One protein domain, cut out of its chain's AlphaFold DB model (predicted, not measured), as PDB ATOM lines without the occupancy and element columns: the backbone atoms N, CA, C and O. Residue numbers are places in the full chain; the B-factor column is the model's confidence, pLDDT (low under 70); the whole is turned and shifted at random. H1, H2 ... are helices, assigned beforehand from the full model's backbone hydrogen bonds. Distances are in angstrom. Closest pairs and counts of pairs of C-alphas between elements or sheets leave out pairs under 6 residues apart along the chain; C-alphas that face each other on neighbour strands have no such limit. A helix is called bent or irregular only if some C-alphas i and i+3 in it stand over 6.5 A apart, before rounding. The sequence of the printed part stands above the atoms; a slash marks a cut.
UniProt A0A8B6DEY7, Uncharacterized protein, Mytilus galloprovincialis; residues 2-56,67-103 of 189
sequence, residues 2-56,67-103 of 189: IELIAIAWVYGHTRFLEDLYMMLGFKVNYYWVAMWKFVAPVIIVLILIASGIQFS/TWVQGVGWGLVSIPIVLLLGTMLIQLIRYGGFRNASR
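Overview. This is residues 2 to 56 and 67 to 103 of the 189 residues of an uncharacterized protein of Mytilus galloprovincialis (UniProt A0A8B6DEY7). Helices make an open, flat frame: long, bent H3, with tiny H4 at its end, is one side; H2, with arm H1a of bent H1 packed on it, is the other. The 92 printed residues include four named helices, H1 to H4, and no named strand: all helix. It is only just loose, close to extended, with radius of gyration of the C-alphas 18.0 A and spans 53 by 38 by 18 A.

Arrangement. H3, residues 67 to 94, assigned as one helix by its hydrogen bonds, is bent: C-alphas 77 and 80 are 6.7 A apart. Its arms H3a, residues 67 to 77, and H3b, residues 80 to 94, stand at a steep tilt of 43 degrees. Residues 91 to 92 of H3b only just touch H4, residues 98 to 101, only at the corner, with 3 pairs of C-alphas within 8 A; the closest, Leu 92 and Phe 98, are 5.8 A apart. H1, residues 2 to 24, likewise assigned as one helix, is bent, C-alphas 10 and 13 being 8.9 A apart; arms H1a, residues 2 to 10, and H1b, residues 13 to 24, stand about perpendicular at 74 degrees. H1a touches residues 37 to 41 of H2, residues 30 to 53; their closest C-alphas, Ala 8 and Lys 37, are 6.1 A apart. H3a and H3b are apart from H1a, H1b and H2. Each O i to N i+4 pair is within hydrogen-bond range in H1a, H1b, H3a and H3b, and 18 of 20 in H2; H4 is too short for one.

Along the chain. H2 is 34.2 A long and H3b 20.9 A. C-alpha 2 is at (232.462, 244.916, 200.284), C-alpha 101 at (220.015, 236.960, 206.533).

Size, cuts and confidence. Residues 57 to 66 are cut out, C-alphas 56 and 67 being 13.1 A apart. Residues 55 to 56 have pLDDT under 70.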
ATOM      1  N   ILE A   2     233.763 245.609 200.240       77.56
ATOM      2  CA  ILE A   2     232.462 244.916 200.284       77.56
ATOM      3  C   ILE A   2     231.492 245.595 201.258       77.56
ATOM      4  O   ILE A   2     230.343 245.798 200.900       77.56
ATOM      5  N   GLU A   3     231.958 246.029 202.429       78.25
ATOM      6  CA  GLU A   3     231.133 246.726 203.428       78.25
ATOM      7  C   GLU A   3     230.498 248.016 202.887       78.25
ATOM      8  O   GLU A   3     229.292 248.214 203.006       78.25
ATOM      9  N   LEU A   4     231.278 248.863 202.207       72.88
ATOM     10  CA  LEU A   4     230.774 250.105 201.609       72.88
ATOM     11  C   LEU A   4     229.762 249.830 200.494       72.88
ATOM     12  O   LEU A   4     228.748 250.516 200.390       72.88
ATOM     13  N   ILE A   5     230.014 248.805 199.678       76.25
ATOM     14  CA  ILE A   5     229.091 248.391 198.617       76.25
ATOM     15  C   ILE A   5     227.814 247.809 199.227       76.25
ATOM     16  O   ILE A   5     226.721 248.139 198.774       76.25
ATOM     17  N   ALA A   6     227.929 247.002 200.282       76.81
ATOM     18  CA  ALA A   6     226.797 246.430 200.995       76.81
ATOM     19  C   ALA A   6     225.908 247.533 201.587       76.81
ATOM     20  O   ALA A   6     224.701 247.535 201.364       76.81
ATOM     21  N   ILE A   7     226.486 248.536 202.244       75.31
ATOM     22  CA  ILE A   7     225.718 249.669 202.777       75.31
ATOM     23  C   ILE A   7     225.091 250.486 201.631       75.31
ATOM     24  O   ILE A   7     223.899 250.789 201.650       75.31
ATOM     25  N   ALA A   8     225.856 250.801 200.585       71.38
ATOM     26  CA  ALA A   8     225.381 251.666 199.506       71.38
ATOM     27  C   ALA A   8     224.314 251.020 198.598       71.38
ATOM     28  O   ALA A   8     223.464 251.735 198.056       71.38
ATOM     29  N   TRP A   9     224.363 249.697 198.403       72.62
ATOM     30  CA  TRP A   9     223.501 248.969 197.461       72.62
ATOM     31  C   TRP A   9     222.545 247.966 198.112       72.62
ATOM     32  O   TRP A   9     221.417 247.856 197.640       72.62
ATOM     33  N   VAL A  10     222.949 247.250 199.167       73.44
ATOM     34  CA  VAL A  10     222.086 246.255 199.841       73.44
ATOM     35  C   VAL A  10     221.181 246.925 200.874       73.44
ATOM     36  O   VAL A  10     219.987 246.638 200.906       73.44
ATOM     37  N   TYR A  11     221.713 247.845 201.685       73.62
ATOM     38  CA  TYR A  11     220.909 248.600 202.657       73.62
ATOM     39  C   TYR A  11     220.119 249.748 202.001       73.62
ATOM     40  O   TYR A  11     218.980 250.032 202.375       73.62
ATOM     41  N   GLY A  12     220.691 250.357 200.959       75.12
ATOM     42  CA  GLY A  12     220.052 251.397 200.158       75.12
ATOM     43  C   GLY A  12     220.338 252.810 200.671       75.12
ATOM     44  O   GLY A  12     220.276 253.110 201.863       75.12
ATOM     45  N   HIS A  13     220.631 253.719 199.737       73.56
ATOM     46  CA  HIS A  13     221.090 255.075 200.056       73.56
ATOM     47  C   HIS A  13     220.040 255.946 200.767       73.56
ATOM     48  O   HIS A  13     220.404 256.874 201.479       73.56
ATOM     49  N   THR A  14     218.745 255.686 200.568       77.62
ATOM     50  CA  THR A  14     217.663 256.452 201.208       77.62
ATOM     51  C   THR A  14     217.600 256.180 202.703       77.62
ATOM     52  O   THR A  14     217.528 257.114 203.491       77.62
ATOM     53  N   ARG A  15     217.719 254.907 203.089       77.56
ATOM     54  CA  ARG A  15     217.721 254.460 204.485       77.56
ATOM     55  C   ARG A  15     218.966 254.952 205.216       77.56
ATOM     56  O   ARG A  15     218.864 255.453 206.323       77.56
ATOM     57  N   PHE A  16     220.116 254.912 204.547       79.00
ATOM     58  CA  PHE A  16     221.355 255.473 205.084       79.00
ATOM     59  C   PHE A  16     221.284 256.997 205.298       79.00
ATOM     60  O   PHE A  16     221.789 257.510 206.291       79.00
ATOM     61  N   LEU A  17     220.635 257.731 204.389       79.75
ATOM     62  CA  LEU A  17     220.433 259.176 204.525       79.75
ATOM     63  C   LEU A  17     219.491 259.546 205.678       79.75
ATOM     64  O   LEU A  17     219.729 260.549 206.345       79.75
ATOM     65  N   GLU A  18     218.437 258.759 205.900       79.19
ATOM     66  CA  GLU A  18     217.545 258.912 207.058       79.19
ATOM     67  C   GLU A  18     218.301 258.688 208.373       79.19
ATOM     68  O   GLU A  18     218.160 259.479 209.305       79.19
ATOM     69  N   ASP A  19     219.160 257.669 208.419       77.62
ATOM     70  CA  ASP A  19     219.975 257.371 209.599       77.62
ATOM     71  C   ASP A  19     221.001 258.493 209.868       77.62
ATOM     72  O   ASP A  19     221.153 258.941 211.004       77.62
ATOM     73  N   LEU A  20     221.643 259.031 208.822       78.81
ATOM     74  CA  LEU A  20     222.543 260.187 208.944       78.81
ATOM     75  C   LEU A  20     221.820 261.452 209.414       78.81
ATOM     76  O   LEU A  20     222.366 262.204 210.219       78.81
ATOM     77  N   TYR A  21     220.606 261.691 208.921       82.44
ATOM     78  CA  TYR A  21     219.793 262.829 209.338       82.44
ATOM     79  C   TYR A  21     219.452 262.756 210.830       82.44
ATOM     80  O   TYR A  21     219.563 263.755 211.533       82.44
ATOM     81  N   MET A  22     219.095 261.567 211.317       72.19
ATOM     82  CA  MET A  22     218.805 261.329 212.730       72.19
ATOM     83  C   MET A  22     220.026 261.565 213.629       72.19
ATOM     84  O   MET A  22     219.873 262.085 214.729       72.19
ATOM     85  N   MET A  23     221.231 261.206 213.177       79.88
ATOM     86  CA  MET A  23     222.457 261.379 213.966       79.88
ATOM     87  C   MET A  23     222.986 262.817 213.959       79.88
ATOM     88  O   MET A  23     223.493 263.294 214.969       79.88
ATOM     89  N   LEU A  24     222.913 263.493 212.811       81.12
ATOM     90  CA  LEU A  24     223.532 264.805 212.610       81.12
ATOM     91  C   LEU A  24     222.556 265.973 212.814       81.12
ATOM     92  O   LEU A  24     222.991 267.110 212.961       81.12
ATOM     93  N   GLY A  25     221.245 265.720 212.784       75.56
ATOM     94  CA  GLY A  25     220.206 266.750 212.892       75.56
ATOM     95  C   GLY A  25     220.033 267.615 211.636       75.56
ATOM     96  O   GLY A  25     219.189 268.508 211.619       75.56
ATOM     97  N   PHE A  26     220.795 267.363 210.567       81.25
ATOM     98  CA  PHE A  26     220.675 268.053 209.281       81.25
ATOM     99  C   PHE A  26     220.755 267.085 208.099       81.25
ATOM    100  O   PHE A  26     221.352 266.009 208.167       81.25
ATOM    101  N   LYS A  27     220.138 267.466 206.973       79.19
ATOM    102  CA  LYS A  27     220.091 266.621 205.774       79.19
ATOM    103  C   LYS A  27     221.381 266.774 204.975       79.19
ATOM    104  O   LYS A  27     221.653 267.836 204.420       79.19
ATOM    105  N   VAL A  28     222.163 265.699 204.903       81.50
ATOM    106  CA  VAL A  28     223.390 265.652 204.098       81.50
ATOM    107  C   VAL A  28     223.039 265.824 202.617       81.50
ATOM    108  O   VAL A  28     222.108 265.200 202.103       81.50
ATOM    109  N   ASN A  29     223.781 266.688 201.925       81.12
ATOM    110  CA  ASN A  29     223.561 266.965 200.509       81.12
ATOM    111  C   ASN A  29     223.872 265.720 199.648       81.12
ATOM    112  O   ASN A  29     224.856 265.018 199.884       81.12
ATOM    113  N   TYR A  30     223.064 265.469 198.615       79.62
ATOM    114  CA  TYR A  30     223.173 264.302 197.733       79.62
ATOM    115  C   TYR A  30     224.541 264.170 197.046       79.62
ATOM    116  O   TYR A  30     224.968 263.048 196.768       79.62
ATOM    117  N   TYR A  31     225.259 265.278 196.830       81.69
ATOM    118  CA  TYR A  31     226.620 265.258 196.278       81.69
ATOM    119  C   TYR A  31     227.591 264.421 197.122       81.69
ATOM    120  O   TYR A  31     228.358 263.631 196.575       81.69
ATOM    121  N   TRP A  32     227.517 264.524 198.451       80.56
ATOM    122  CA  TRP A  32     228.385 263.766 199.357       80.56
ATOM    123  C   TRP A  32     228.093 262.266 199.313       80.56
ATOM    124  O   TRP A  32     229.005 261.443 199.295       80.56
ATOM    125  N   VAL A  33     226.816 261.904 199.195       78.94
ATOM    126  CA  VAL A  33     226.399 260.501 199.075       78.94
ATOM    127  C   VAL A  33     226.857 259.902 197.750       78.94
ATOM    128  O   VAL A  33     227.358 258.778 197.719       78.94
ATOM    129  N   ALA A  34     226.721 260.649 196.652       82.62
ATOM    130  CA  ALA A  34     227.224 260.223 195.351       82.62
ATOM    131  C   ALA A  34     228.750 260.034 195.384       82.62
ATOM    132  O   ALA A  34     229.257 259.046 194.847       82.62
ATOM    133  N   MET A  35     229.474 260.913 196.084       85.25
ATOM    134  CA  MET A  35     230.918 260.785 196.272       85.25
ATOM    135  C   MET A  35     231.285 259.475 196.982       85.25
ATOM    136  O   MET A  35     232.122 258.720 196.494       85.25
ATOM    137  N   TRP A  36     230.620 259.125 198.081       80.69
ATOM    138  CA  TRP A  36     230.910 257.867 198.779       80.69
ATOM    139  C   TRP A  36     230.460 256.624 198.012       80.69
ATOM    140  O   TRP A  36     231.097 255.577 198.103       80.69
ATOM    141  N   LYS A  37     229.397 256.731 197.210       78.50
ATOM    142  CA  LYS A  37     228.890 255.608 196.417       78.50
ATOM    143  C   LYS A  37     229.741 255.304 195.184       78.50
ATOM    144  O   LYS A  37     229.833 254.141 194.805       78.50
ATOM    145  N   PHE A  38     230.313 256.321 194.546       82.62
ATOM    146  CA  PHE A  38     231.016 256.163 193.270       82.62
ATOM    147  C   PHE A  38     232.503 256.482 193.376       82.62
ATOM    148  O   PHE A  38     233.326 255.681 192.952       82.62
ATOM    149  N   VAL A  39     232.867 257.610 193.983       86.19
ATOM    150  CA  VAL A  39     234.265 258.061 194.026       86.19
ATOM    151  C   VAL A  39     235.092 257.183 194.963       86.19
ATOM    152  O   VAL A  39     236.156 256.716 194.571       86.19
ATOM    153  N   ALA A  40     234.587 256.873 196.160       86.81
ATOM    154  CA  ALA A  40     235.305 256.020 197.108       86.81
ATOM    155  C   ALA A  40     235.629 254.612 196.553       86.81
ATOM    156  O   ALA A  40     236.799 254.227 196.594       86.81
ATOM    157  N   PRO A  41     234.677 253.837 195.989       84.88
ATOM    158  CA  PRO A  41     235.015 252.534 195.422       84.88
ATOM    159  C   PRO A  41     235.917 252.637 194.190       84.88
ATOM    160  O   PRO A  41     236.791 251.791 194.034       84.88
ATOM    161  N   VAL A  42     235.766 253.669 193.351       89.06
ATOM    162  CA  VAL A  42     236.643 253.876 192.186       89.06
ATOM    163  C   VAL A  42     238.085 254.134 192.619       89.06
ATOM    164  O   VAL A  42     238.993 253.502 192.084       89.06
ATOM    165  N   ILE A  43     238.306 254.993 193.618       90.25
ATOM    166  CA  ILE A  43     239.648 255.256 194.160       90.25
ATOM    167  C   ILE A  43     240.249 253.975 194.749       90.25
ATOM    168  O   ILE A  43     241.402 253.660 194.471       90.25
ATOM    169  N   ILE A  44     239.474 253.203 195.516       88.38
ATOM    170  CA  ILE A  44     239.953 251.945 196.109       88.38
ATOM    171  C   ILE A  44     240.341 250.930 195.024       88.38
ATOM    172  O   ILE A  44     241.380 250.283 195.139       88.38
ATOM    173  N   VAL A  45     239.543 250.801 193.960       88.12
ATOM    174  CA  VAL A  45     239.856 249.921 192.822       88.12
ATOM    175  C   VAL A  45     241.112 250.396 192.094       88.12
ATOM    176  O   VAL A  45     241.973 249.582 191.772       88.12
ATOM    177  N   LEU A  46     241.256 251.704 191.881       91.88
ATOM    178  CA  LEU A  46     242.437 252.282 191.248       91.88
ATOM    179  C   LEU A  46     243.705 252.009 192.066       91.88
ATOM    180  O   LEU A  46     244.712 251.590 191.500       91.88
ATOM    181  N   ILE A  47     243.645 252.177 193.390       90.69
ATOM    182  CA  ILE A  47     244.761 251.863 194.293       90.69
ATOM    183  C   ILE A  47     245.084 250.366 194.256       90.69
ATOM    184  O   ILE A  47     246.255 250.001 194.209       90.69
ATOM    185  N   LEU A  48     244.076 249.490 194.230       87.56
ATOM    186  CA  LEU A  48     244.285 248.044 194.109       87.56
ATOM    187  C   LEU A  48     244.986 247.663 192.801       87.56
ATOM    188  O   LEU A  48     245.918 246.863 192.824       87.56
ATOM    189  N   ILE A  49     244.575 248.248 191.675       89.31
ATOM    190  CA  ILE A  49     245.205 248.009 190.370       89.31
ATOM    191  C   ILE A  49     246.645 248.528 190.373       89.31
ATOM    192  O   ILE A  49     247.554 247.810 189.963       89.31
ATOM    193  N   ALA A  50     246.869 249.743 190.876       87.38
ATOM    194  CA  ALA A  50     248.205 250.321 190.980       87.38
ATOM    195  C   ALA A  50     249.126 249.470 191.871       87.38
ATOM    196  O   ALA A  50     250.267 249.210 191.495       87.38
ATOM    197  N   SER A  51     248.609 248.978 193.000       85.50
ATOM    198  CA  SER A  51     249.310 248.063 193.907       85.50
ATOM    199  C   SER A  51     249.648 246.730 193.233       85.50
ATOM    200  O   SER A  51     250.765 246.240 193.365       85.50
ATOM    201  N   GLY A  52     248.728 246.172 192.439       82.44
ATOM    202  CA  GLY A  52     248.969 244.947 191.674       82.44
ATOM    203  C   GLY A  52     250.027 245.110 190.578       82.44
ATOM    204  O   GLY A  52     250.851 244.222 190.390       82.44
ATOM    205  N   ILE A  53     250.044 246.250 189.880       84.19
ATOM    206  CA  ILE A  53     251.050 246.544 188.843       84.19
ATOM    207  C   ILE A  53     252.429 246.793 189.469       84.19
ATOM    208  O   ILE A  53     253.438 246.356 188.924       84.19
ATOM    209  N   GLN A  54     252.482 247.470 190.619       73.75
ATOM    210  CA  GLN A  54     253.719 247.715 191.371       73.75
ATOM    211  C   GLN A  54     254.105 246.557 192.300       73.75
ATOM    212  O   GLN A  54     254.987 246.724 193.143       73.75
ATOM    213  N   PHE A  55     253.471 245.390 192.167       67.88
ATOM    214  CA  PHE A  55     253.791 244.219 192.973       67.88
ATOM    215  C   PHE A  55     255.158 243.651 192.562       67.88
ATOM    216  O   PHE A  55     255.269 242.671 191.830       67.88
ATOM    217  N   SER A  56     256.226 244.296 193.021       61.50
ATOM    218  CA  SER A  56     257.569 243.733 193.002       61.50
ATOM    219  C   SER A  56     257.661 242.698 194.124       61.50
ATOM    220  O   SER A  56     257.139 242.960 195.213       61.50
ATOM    221  N   THR A  67     260.265 232.047 198.801       81.56
ATOM    222  CA  THR A  67     258.852 231.836 198.430       81.56
ATOM    223  C   THR A  67     257.944 231.444 199.602       81.56
ATOM    224  O   THR A  67     256.755 231.761 199.598       81.56
ATOM    225  N   TRP A  68     258.479 230.798 200.644       84.69
ATOM    226  CA  TRP A  68     257.699 230.443 201.835       84.69
ATOM    227  C   TRP A  68     257.213 231.678 202.612       84.69
ATOM    228  O   TRP A  68     256.091 231.663 203.116       84.69
ATOM    229  N   VAL A  69     257.990 232.769 202.649       85.44
ATOM    230  CA  VAL A  69     257.597 234.041 203.294       85.44
ATOM    231  C   VAL A  69     256.424 234.661 202.549       85.44
ATOM    232  O   VAL A  69     255.459 235.126 203.154       85.44
ATOM    233  N   GLN A  70     256.471 234.603 201.220       82.44
ATOM    234  CA  GLN A  70     255.385 235.074 200.372       82.44
ATOM    235  C   GLN A  70     254.110 234.247 200.600       82.44
ATOM    236  O   GLN A  70     253.024 234.814 200.696       82.44
ATOM    237  N   GLY A  71     254.241 232.928 200.777       86.31
ATOM    238  CA  GLY A  71     253.135 232.046 201.162       86.31
ATOM    239  C   GLY A  71     252.498 232.421 202.506       86.31
ATOM    240  O   GLY A  71     251.274 232.481 202.604       86.31
ATOM    241  N   VAL A  72     253.308 232.750 203.518       89.00
ATOM    242  CA  VAL A  72     252.812 233.236 204.820       89.00
ATOM    243  C   VAL A  72     252.077 234.573 204.671       89.00
ATOM    244  O   VAL A  72     251.004 234.746 205.249       89.00
ATOM    245  N   GLY A  73     252.600 235.494 203.855       86.69
ATOM    246  CA  GLY A  73     251.958 236.780 203.572       86.69
ATOM    247  C   GLY A  73     250.572 236.626 202.938       86.69
ATOM    248  O   GLY A  73     249.600 237.208 203.419       86.69
ATOM    249  N   TRP A  74     250.446 235.778 201.914       86.00
ATOM    250  CA  TRP A  74     249.146 235.469 201.304       86.00
ATOM    251  C   TRP A  74     248.211 234.725 202.258       86.00
ATOM    252  O   TRP A  74     247.007 234.989 202.265       86.00
ATOM    253  N   GLY A  75     248.759 233.854 203.110       91.38
ATOM    254  CA  GLY A  75     248.026 233.212 204.197       91.38
ATOM    255  C   GLY A  75     247.355 234.244 205.104       91.38
ATOM    256  O   GLY A  75     246.136 234.207 205.270       91.38
ATOM    257  N   LEU A  76     248.119 235.222 205.597       91.00
ATOM    258  CA  LEU A  76     247.617 236.296 206.456       91.00
ATOM    259  C   LEU A  76     246.504 237.120 205.787       91.00
ATOM    260  O   LEU A  76     245.508 237.436 206.432       91.00
ATOM    261  N   VAL A  77     246.640 237.421 204.490       89.38
ATOM    262  CA  VAL A  77     245.612 238.133 203.707       89.38
ATOM    263  C   VAL A  77     244.348 237.280 203.534       89.38
ATOM    264  O   VAL A  77     243.234 237.800 203.582       89.38
ATOM    265  N   SER A  78     244.500 235.967 203.349       90.44
ATOM    266  CA  SER A  78     243.384 235.053 203.079       90.44
ATOM    267  C   SER A  78     242.531 234.722 204.309       90.44
ATOM    268  O   SER A  78     241.317 234.571 204.177       90.44
ATOM    269  N   ILE A  79     243.124 234.651 205.508       94.44
ATOM    270  CA  ILE A  79     242.432 234.282 206.757       94.44
ATOM    271  C   ILE A  79     241.167 235.124 207.009       94.44
ATOM    272  O   ILE A  79     240.090 234.536 207.146       94.44
ATOM    273  N   PRO A  80     241.224 236.471 207.046       92.00
ATOM    274  CA  PRO A  80     240.030 237.276 207.286       92.00
ATOM    275  C   PRO A  80     238.989 237.110 206.171       92.00
ATOM    276  O   PRO A  80     237.794 237.080 206.456       92.00
ATOM    277  N   ILE A  81     239.416 236.924 204.917       90.31
ATOM    278  CA  ILE A  81     238.507 236.698 203.782       90.31
ATOM    279  C   ILE A  81     237.722 235.396 203.985       90.31
ATOM    280  O   ILE A  81     236.499 235.382 203.843       90.31
ATOM    281  N   VAL A  82     238.401 234.313 204.372       92.56
ATOM    282  CA  VAL A  82     237.763 233.016 204.631       92.56
ATOM    283  C   VAL A  82     236.814 233.088 205.829       92.56
ATOM    284  O   VAL A  82     235.720 232.536 205.755       92.56
ATOM    285  N   LEU A  83     237.170 233.797 206.906       91.94
ATOM    286  CA  LEU A  83     236.287 233.969 208.068       91.94
ATOM    287  C   LEU A  83     235.005 234.739 207.717       91.94
ATOM    288  O   LEU A  83     233.911 234.354 208.142       91.94
ATOM    289  N   LEU A  84     235.111 235.792 206.904       90.38
ATOM    290  CA  LEU A  84     233.951 236.555 206.435       90.38
ATOM    291  C   LEU A  84     233.041 235.707 205.536       90.38
ATOM    292  O   LEU A  84     231.829 235.671 205.739       90.38
ATOM    293  N   LEU A  85     233.612 234.967 204.582       89.44
ATOM    294  CA  LEU A  85     232.837 234.074 203.715       89.44
ATOM    295  C   LEU A  85     232.226 232.902 204.499       89.44
ATOM    296  O   LEU A  85     231.081 232.523 204.259       89.44
ATOM    297  N   GLY A  86     232.962 232.356 205.468       90.50
ATOM    298  CA  GLY A  86     232.510 231.265 206.326       90.50
ATOM    299  C   GLY A  86     231.339 231.678 207.213       90.50
ATOM    300  O   GLY A  86     230.316 230.994 207.245       90.50
ATOM    301  N   THR A  87     231.433 232.828 207.882       88.19
ATOM    302  CA  THR A  87     230.323 233.365 208.689       88.19
ATOM    303  C   THR A  87     229.111 233.720 207.828       88.19
ATOM    304  O   THR A  87     227.987 233.404 208.222       88.19
ATOM    305  N   MET A  88     229.312 234.279 206.630       86.38
ATOM    306  CA  MET A  88     228.235 234.518 205.663       86.38
ATOM    307  C   MET A  88     227.529 233.213 205.261       86.38
ATOM    308  O   MET A  88     226.299 233.165 205.252       86.38
ATOM    309  N   LEU A  89     228.277 232.146 204.967       87.94
ATOM    310  CA  LEU A  89     227.712 230.846 204.593       87.94
ATOM    311  C   LEU A  89     226.931 230.211 205.751       87.94
ATOM    312  O   LEU A  89     225.821 229.719 205.553       87.94
ATOM    313  N   ILE A  90     227.472 230.276 206.973       88.88
ATOM    314  CA  ILE A  90     226.788 229.796 208.181       88.88
ATOM    315  C   ILE A  90     225.464 230.544 208.377       88.88
ATOM    316  O   ILE A  90     224.438 229.914 208.630       88.88
ATOM    317  N   GLN A  91     225.460 231.872 208.236       85.38
ATOM    318  CA  GLN A  91     224.236 232.670 208.333       85.38
ATOM    319  C   GLN A  91     223.242 232.324 207.219       85.38
ATOM    320  O   GLN A  91     222.049 232.181 207.482       85.38
ATOM    321  N   LEU A  92     223.715 232.115 205.990       85.94
ATOM    322  CA  LEU A  92     222.858 231.759 204.862       85.94
ATOM    323  C   LEU A  92     222.114 230.436 205.098       85.94
ATOM    324  O   LEU A  92     220.914 230.355 204.828       85.94
ATOM    325  N   ILE A  93     222.813 229.438 205.646       87.75
ATOM    326  CA  ILE A  93     222.242 228.134 206.002       87.75
ATOM    327  C   ILE A  93     221.289 228.270 207.198       87.75
ATOM    328  O   ILE A  93     220.174 227.756 207.146       87.75
ATOM    329  N   ARG A  94     221.677 228.999 208.257       85.25
ATOM    330  CA  ARG A  94     220.853 229.170 209.472       85.25
ATOM    331  C   ARG A  94     219.544 229.920 209.224       85.25
ATOM    332  O   ARG A  94     218.532 229.567 209.819       85.25
ATOM    333  N   TYR A  95     219.555 230.944 208.372       80.50
ATOM    334  CA  TYR A  95     218.391 231.805 208.120       80.50
ATOM    335  C   TYR A  95     217.605 231.429 206.850       80.50
ATOM    336  O   TYR A  95     216.618 232.091 206.514       80.50
ATOM    337  N   GLY A  96     218.008 230.359 206.152       81.12
ATOM    338  CA  GLY A  96     217.264 229.795 205.023       81.12
ATOM    339  C   GLY A  96     217.222 230.692 203.783       81.12
ATOM    340  O   GLY A  96     216.250 230.655 203.032       81.12
ATOM    341  N   GLY A  97     218.245 231.527 203.578       80.50
ATOM    342  CA  GLY A  97     218.373 232.355 202.377       80.50
ATOM    343  C   GLY A  97     218.839 233.790 202.621       80.50
ATOM    344  O   GLY A  97     218.656 234.375 203.689       80.50
ATOM    345  N   PHE A  98     219.423 234.379 201.571       75.31
ATOM    346  CA  PHE A  98     220.067 235.698 201.609       75.31
ATOM    347  C   PHE A  98     219.095 236.794 202.055       75.31
ATOM    348  O   PHE A  98     219.423 237.649 202.866       75.31
ATOM    349  N   ARG A  99     217.840 236.705 201.604       72.31
ATOM    350  CA  ARG A  99     216.801 237.693 201.912       72.31
ATOM    351  C   ARG A  99     216.410 237.739 203.390       72.31
ATOM    352  O   ARG A  99     215.922 238.774 203.826       72.31
ATOM    353  N   ASN A 100     216.576 236.645 204.134       74.56
ATOM    354  CA  ASN A 100     216.309 236.609 205.574       74.56
ATOM    355  C   ASN A 100     217.552 236.995 206.378       74.56
ATOM    356  O   ASN A 100     217.417 237.701 207.370       74.56
ATOM    357  N   ALA A 101     218.741 236.596 205.916       75.56
ATOM    358  CA  ALA A 101     220.015 236.960 206.533       75.56
ATOM    359  C   ALA A 101     220.334 238.461 206.402       75.56
ATOM    360  O   ALA A 101     220.901 239.052 207.310       75.56
ATOM    361  N   SER A 102     219.929 239.105 205.302       76.19
ATOM    362  CA  SER A 102     220.129 240.546 205.087       76.19
ATOM    363  C   SER A 102     219.032 241.427 205.699       76.19
ATOM    364  O   SER A 102     218.966 242.616 205.385       76.19
ATOM    365  N   ARG A 103     218.136 240.881 206.538       74.38
ATOM    366  CA  ARG A 103     217.152 241.708 207.251       74.38
ATOM    367  C   ARG A 103     217.825 242.408 208.431       74.38
ATOM    368  O   ARG A 103     218.566 241.754 209.160       74.38
TER     369      ARG A 103